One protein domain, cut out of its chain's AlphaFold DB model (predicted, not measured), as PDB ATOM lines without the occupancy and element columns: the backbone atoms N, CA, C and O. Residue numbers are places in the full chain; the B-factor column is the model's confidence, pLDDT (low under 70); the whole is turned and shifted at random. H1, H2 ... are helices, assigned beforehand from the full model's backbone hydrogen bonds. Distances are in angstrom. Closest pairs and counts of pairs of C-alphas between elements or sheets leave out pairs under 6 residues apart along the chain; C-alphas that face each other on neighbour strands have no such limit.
ATOM      1  N   ASP A  23     115.540 254.591 143.254       93.06
ATOM      2  CA  ASP A  23     116.502 253.613 143.755       93.06
ATOM      3  C   ASP A  23     115.986 252.174 143.612       93.06
ATOM      4  O   ASP A  23     116.763 251.279 143.272       93.06
ATOM      5  N   GLU A  24     114.674 251.958 143.704       92.38
ATOM      6  CA  GLU A  24     114.031 250.660 143.465       92.38
ATOM      7  C   GLU A  24     114.225 250.200 142.017       92.38
ATOM      8  O   GLU A  24     114.547 249.038 141.764       92.38
ATOM      9  N   ALA A  25     114.098 251.114 141.048       91.81
ATOM     10  CA  ALA A  25     114.319 250.802 139.639       91.81
ATOM     11  C   ALA A  25     115.788 250.434 139.356       91.81
ATOM     12  O   ALA A  25     116.070 249.521 138.569       91.81
ATOM     13  N   LYS A  26     116.743 251.105 140.020       93.25
ATOM     14  CA  LYS A  26     118.170 250.739 139.944       93.25
ATOM     15  C   LYS A  26     118.396 249.354 140.532       93.25
ATOM     16  O   LYS A  26     119.101 248.549 139.919       93.25
ATOM     17  N   GLU A  27     117.797 249.070 141.684       94.69
ATOM     18  CA  GLU A  27     118.015 247.810 142.382       94.69
ATOM     19  C   GLU A  27     117.374 246.625 141.660       94.69
ATOM     20  O   GLU A  27     118.028 245.595 141.515       94.69
ATOM     21  N   ALA A  28     116.183 246.787 141.082       95.50
ATOM     22  CA  ALA A  28     115.564 245.772 140.228       95.50
ATOM     23  C   ALA A  28     116.465 245.409 139.034       95.50
ATOM     24  O   ALA A  28     116.719 244.231 138.760       95.50
ATOM     25  N   ARG A  29     117.038 246.419 138.362       93.81
ATOM     26  CA  ARG A  29     117.995 246.202 137.266       93.81
ATOM     27  C   ARG A  29     119.261 245.493 137.750       93.81
ATOM     28  O   ARG A  29     119.746 244.575 137.088       93.81
ATOM     29  N   ASN A  30     119.808 245.907 138.891       95.06
ATOM     30  CA  ASN A  30     121.008 245.298 139.461       95.06
ATOM     31  C   ASN A  30     120.757 243.840 139.870       95.06
ATOM     32  O   ASN A  30     121.595 242.982 139.595       95.06
ATOM     33  N   ALA A  31     119.611 243.544 140.484       96.88
ATOM     34  CA  ALA A  31     119.206 242.201 140.882       96.88
ATOM     35  C   ALA A  31     119.095 241.273 139.669       96.88
ATOM     36  O   ALA A  31     119.712 240.205 139.663       96.88
ATOM     37  N   TYR A  32     118.429 241.731 138.605       96.62
ATOM     38  CA  TYR A  32     118.376 241.014 137.331       96.62
ATOM     39  C   TYR A  32     119.782 240.729 136.778       96.62
ATOM     40  O   TYR A  32     120.116 239.587 136.464       96.62
ATOM     41  N   GLN A  33     120.660 241.737 136.738       95.69
ATOM     42  CA  GLN A  33     122.037 241.558 136.262       95.69
ATOM     43  C   GLN A  33     122.857 240.601 137.141       95.69
ATOM     44  O   GLN A  33     123.712 239.877 136.629       95.69
ATOM     45  N   ARG A  34     122.641 240.590 138.464       96.38
ATOM     46  CA  ARG A  34     123.286 239.630 139.377       96.38
ATOM     47  C   ARG A  34     122.820 238.211 139.069       96.38
ATOM     48  O   ARG A  34     123.661 237.323 138.963       96.38
ATOM     49  N   GLN A  35     121.517 238.007 138.900       97.00
ATOM     50  CA  GLN A  35     120.954 236.699 138.574       97.00
ATOM     51  C   GLN A  35     121.453 236.203 137.216       97.00
ATOM     52  O   GLN A  35     121.900 235.065 137.102       97.00
ATOM     53  N   TRP A  36     121.493 237.079 136.211       96.19
ATOM     54  CA  TRP A  36     122.038 236.738 134.901       96.19
ATOM     55  C   TRP A  36     123.504 236.300 134.988       96.19
ATOM     56  O   TRP A  36     123.855 235.259 134.442       96.19
ATOM     57  N   ARG A  37     124.349 237.023 135.737       95.75
ATOM     58  CA  ARG A  37     125.759 236.643 135.945       95.75
ATOM     59  C   ARG A  37     125.919 235.317 136.686       95.75
ATOM     60  O   ARG A  37     126.806 234.548 136.334       95.75
ATOM     61  N   ARG A  38     125.067 235.040 137.679       95.50
ATOM     62  CA  ARG A  38     125.056 233.748 138.392       95.50
ATOM     63  C   ARG A  38     124.714 232.594 137.453       95.50
ATOM     64  O   ARG A  38     125.338 231.546 137.544       95.50
ATOM     65  N   ASN A  39     123.776 232.815 136.537       96.56
ATOM     66  CA  ASN A  39     123.322 231.801 135.587       96.56
ATOM     67  C   ASN A  39     124.228 231.678 134.347       96.56
ATOM     68  O   ASN A  39     124.113 230.705 133.613       96.56
ATOM     69  N   ASN A  40     125.107 232.655 134.087       96.00
ATOM     70  CA  ASN A  40     125.964 232.705 132.897       96.00
ATOM     71  C   ASN A  40     127.445 232.965 133.257       96.00
ATOM     72  O   ASN A  40     128.029 233.944 132.777       96.00
ATOM     73  N   PRO A  41     128.080 232.124 134.095       94.12
ATOM     74  CA  PRO A  41     129.464 232.339 134.518       94.12
ATOM     75  C   PRO A  41     130.461 232.228 133.357       94.12
ATOM     76  O   PRO A  41     131.432 232.982 133.313       94.12
ATOM     77  N   ASP A  42     130.217 231.340 132.394       96.19
ATOM     78  CA  ASP A  42     131.144 231.116 131.280       96.19
ATOM     79  C   ASP A  42     131.157 232.294 130.303       96.19
ATOM     80  O   ASP A  42     132.226 232.791 129.951       96.19
ATOM     81  N   LYS A  43     129.980 232.847 129.986       94.75
ATOM     82  CA  LYS A  43     129.868 234.077 129.183       94.75
ATOM     83  C   LYS A  43     130.539 235.268 129.862       94.75
ATOM     84  O   LYS A  43     131.099 236.126 129.191       94.75
ATOM     85  N   LEU A  44     130.497 235.330 131.195       94.31
ATOM     86  CA  LEU A  44     131.177 236.386 131.939       94.31
ATOM     87  C   LEU A  44     132.704 236.263 131.830       94.31
ATOM     88  O   LEU A  44     133.383 237.278 131.691       94.31
ATOM     89  N   LYS A  45     133.245 235.040 131.880       94.81
ATOM     90  CA  LYS A  45     134.685 234.793 131.701       94.81
ATOM     91  C   LYS A  45     135.146 235.183 130.302       94.81
ATOM     92  O   LYS A  45     136.159 235.862 130.176       94.81
ATOM     93  N   GLU A  46     134.390 234.792 129.284       96.19
ATOM     94  CA  GLU A  46     134.656 235.155 127.893       96.19
ATOM     95  C   GLU A  46     134.627 236.670 127.685       96.19
ATOM     96  O   GLU A  46     135.617 237.239 127.233       96.19
ATOM     97  N   TYR A  47     133.568 237.341 128.140       93.75
ATOM     98  CA  TYR A  47     133.465 238.796 128.050       93.75
ATOM     99  C   TYR A  47     134.624 239.513 128.760       93.75
ATOM    100  O   TYR A  47     135.178 240.485 128.249       93.75
ATOM    101  N   ASN A  48     135.015 239.032 129.945       95.19
ATOM    102  CA  ASN A  48     136.151 239.592 130.671       95.19
ATOM    103  C   ASN A  48     137.471 239.373 129.925       95.19
ATOM    104  O   ASN A  48     138.293 240.289 129.890       95.19
ATOM    105  N   ARG A  49     137.679 238.191 129.334       97.19
ATOM    106  CA  ARG A  49     138.863 237.881 128.522       97.19
ATOM    107  C   ARG A  49     138.963 238.845 127.340       97.19
ATOM    108  O   ARG A  49     139.946 239.574 127.250       97.19
ATOM    109  N   GLU A  50     137.909 238.943 126.531       97.19
ATOM    110  CA  GLU A  50     137.845 239.853 125.377       97.19
ATOM    111  C   GLU A  50     138.046 241.321 125.782       97.19
ATOM    112  O   GLU A  50     138.742 242.090 125.112       97.19
ATOM    113  N   TYR A  51     137.458 241.734 126.911       95.12
ATOM    114  CA  TYR A  51     137.641 243.081 127.445       95.12
ATOM    115  C   TYR A  51     139.116 243.378 127.737       95.12
ATOM    116  O   TYR A  51     139.602 244.452 127.367       95.12
ATOM    117  N   TRP A  52     139.820 242.453 128.396       95.38
ATOM    118  CA  TRP A  52     141.229 242.625 128.743       95.38
ATOM    119  C   TRP A  52     142.153 242.524 127.533       95.38
ATOM    120  O   TRP A  52     143.073 243.334 127.434       95.38
ATOM    121  N   GLU A  53     141.868 241.638 126.580       95.56
ATOM    122  CA  GLU A  53     142.592 241.547 125.304       95.56
ATOM    123  C   GLU A  53     142.513 242.872 124.535       95.56
ATOM    124  O   GLU A  53     143.540 243.474 124.216       95.56
ATOM    125  N   ARG A  54     141.306 243.425 124.362       95.44
ATOM    126  CA  ARG A  54     141.118 244.732 123.712       95.44
ATOM    127  C   ARG A  54     141.802 245.865 124.479       95.44
ATOM    128  O   ARG A  54     142.284 246.829 123.886       95.44
ATOM    129  N   LYS A  55     141.815 245.811 125.815       93.31
ATOM    130  CA  LYS A  55     142.506 246.818 126.638       93.31
ATOM    131  C   LYS A  55     144.022 246.736 126.482       93.31
ATOM    132  O   LYS A  55     144.641 247.797 126.399       93.31
ATOM    133  N   ALA A  56     144.579 245.531 126.414       91.69
ATOM    134  CA  ALA A  56     145.997 245.296 126.162       91.69
ATOM    135  C   ALA A  56     146.404 245.775 124.760       91.69
ATOM    136  O   ALA A  56     147.393 246.490 124.610       91.69
ATOM    137  N   GLU A  57     145.591 245.490 123.743       91.25
ATOM    138  CA  GLU A  57     145.811 245.982 122.380       91.25
ATOM    139  C   GLU A  57     145.788 247.519 122.320       91.25
ATOM    140  O   GLU A  57     146.660 248.149 121.724       91.25
ATOM    141  N   GLN A  58     144.839 248.158 123.012       87.88
ATOM    142  CA  GLN A  58     144.783 249.619 123.103       87.88
ATOM    143  C   GLN A  58     145.996 250.221 123.819       87.88
ATOM    144  O   GLN A  58     146.447 251.297 123.422       87.88
ATOM    145  N   SER A  59     146.515 249.586 124.875       83.00
ATOM    146  CA  SER A  59     147.732 250.069 125.538       83.00
ATOM    147  C   SER A  59     148.959 249.912 124.650       83.00
ATOM    148  O   SER A  59     149.718 250.869 124.536       83.00
ATOM    149  N   LEU A  60     149.092 248.779 123.958       82.56
ATOM    150  CA  LEU A  60     150.174 248.536 123.001       82.56
ATOM    151  C   LEU A  60     150.123 249.531 121.839       82.56
ATOM    152  O   LEU A  60     151.140 250.102 121.465       82.56
ATOM    153  N   SER A  61     148.933 249.809 121.306       79.62
ATOM    154  CA  SER A  61     148.742 250.799 120.241       79.62
ATOM    155  C   SER A  61     149.090 252.218 120.700       79.62
ATOM    156  O   SER A  61     149.747 252.961 119.970       79.62
ATOM    157  N   LYS A  62     148.715 252.593 121.932       72.81
ATOM    158  CA  LYS A  62     149.102 253.879 122.533       72.81
ATOM    159  C   LYS A  62     150.603 253.978 122.775       72.81
ATOM    160  O   LYS A  62     151.160 255.028 122.487       72.81
ATOM    161  N   GLN A  63     151.237 252.914 123.267       64.50
ATOM    162  CA  GLN A  63     152.692 252.839 123.409       64.50
ATOM    163  C   GLN A  63     153.367 252.968 122.048       64.50
ATOM    164  O   GLN A  63     154.141 253.888 121.866       64.50
ATOM    165  N   GLY A  64     152.955 252.200 121.040       72.19
ATOM    166  CA  GLY A  64     153.499 252.336 119.688       72.19
ATOM    167  C   GLY A  64     153.223 253.702 119.045       72.19
ATOM    168  O   GLY A  64     154.004 254.175 118.227       72.19
ATOM    169  N   ALA A  65     152.114 254.374 119.371       69.94
ATOM    170  CA  ALA A  65     151.852 255.746 118.930       69.94
ATOM    171  C   ALA A  65     152.753 256.771 119.638       69.94
ATOM    172  O   ALA A  65     153.240 257.681 118.973       69.94
ATOM    173  N   LEU A  66     152.998 256.601 120.940       66.06
ATOM    174  CA  LEU A  66     153.976 257.373 121.711       66.06
ATOM    175  C   LEU A  66     155.389 257.147 121.180       66.06
ATOM    176  O   LEU A  66     156.053 258.118 120.858       66.06
ATOM    177  N   ASP A  67     155.806 255.899 120.995       68.50
ATOM    178  CA  ASP A  67     157.128 255.540 120.480       68.50
ATOM    179  C   ASP A  67     157.354 256.119 119.082       68.50
ATOM    180  O   ASP A  67     158.415 256.662 118.801       68.50
ATOM    181  N   ARG A  68     156.334 256.102 118.212       64.94
ATOM    182  CA  ARG A  68     156.397 256.761 116.895       64.94
ATOM    183  C   ARG A  68     156.417 258.285 116.988       64.94
ATOM    184  O   ARG A  68     157.056 258.921 116.157       64.94
ATOM    185  N   ALA A  69     155.703 258.880 117.942       67.44
ATOM    186  CA  ALA A  69     155.731 260.325 118.165       67.44
ATOM    187  C   ALA A  69     157.108 260.767 118.676       67.44
ATOM    188  O   ALA A  69     157.679 261.699 118.123       67.44
ATOM    189  N   ILE A  70     157.670 260.017 119.628       66.19
ATOM    190  CA  ILE A  70     159.046 260.139 120.107       66.19
ATOM    191  C   ILE A  70     159.998 260.023 118.912       66.19
ATOM    192  O   ILE A  70     160.706 260.971 118.621       66.19
ATOM    193  N   GLN A  71     159.953 258.948 118.124       60.59
ATOM    194  CA  GLN A  71     160.827 258.788 116.949       60.59
ATOM    195  C   GLN A  71     160.703 259.918 115.915       60.59
ATOM    196  O   GLN A  71     161.675 260.238 115.244       60.59
ATOM    197  N   ARG A  72     159.516 260.511 115.752       60.38
ATOM    198  CA  ARG A  72     159.275 261.587 114.779       60.38
ATOM    199  C   ARG A  72     159.735 262.959 115.277       60.38
ATOM    200  O   ARG A  72     160.028 263.822 114.456       60.38
ATOM    201  N   GLU A  73     159.755 263.157 116.591       62.19
ATOM    202  CA  GLU A  73     160.252 264.366 117.258       62.19
ATOM    203  C   GLU A  73     161.766 264.294 117.520       62.19
ATOM    204  O   GLU A  73     162.449 265.318 117.495       62.19
ATOM    205  N   TYR A  74     162.315 263.087 117.676       51.00
ATOM    206  CA  TYR A  74     163.752 262.841 117.696       51.00
ATOM    207  C   TYR A  74     164.330 262.975 116.278       51.00
ATOM    208  O   TYR A  74     164.483 262.014 115.529       51.00
TER     209      TYR A  74
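What this domain is: This is residues 23 to 74 of the 130 residues of an uncharacterized protein of Candidatus Nomurabacteria bacterium (UniProt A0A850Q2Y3). Two straight helices meet at their ends in an open L, H1 with 17 residues making the short arm and H2 with 33 residues the long one, with a sharp corner at residue 40. The printed part has 52 residues with two named helices, H1 then H2, and no named strand; its class is all helix. It is extended, with a radius of gyration of the C-alphas of 19.2 A and spans of 57 by 28 by 6 A.

How they stand to each other: Begin at Asp 23 with H1, residues 23 to 39; a tight link, residue 40, joins it to H2, residues 41 to 73. Their lines stand about perpendicular, at 80 degrees. They are close but not clearly touching: their closest C-alphas, those of Arg 37 and Leu 44, are 6.7 A apart. In H1 and H2 every O i to N i+4 pair is within hydrogen-bond range.

Where its parts are: Find C-alpha 23 at (116.502, 253.613, 143.755); from there H1 runs 24.3 A to C-alpha 39. Find C-alpha 41 at (129.464, 232.339, 134.518); H2 runs 47.7 A to C-alpha 73 at (160.252, 264.366, 117.258).

The domain as a whole: The two C-alphas farthest apart, those of Glu 24 and Tyr 74, are 57.3 A apart. The printed part has no cut. Look at the B-factor column: pLDDT is under 70 at residue 63 and residues 65 to 74.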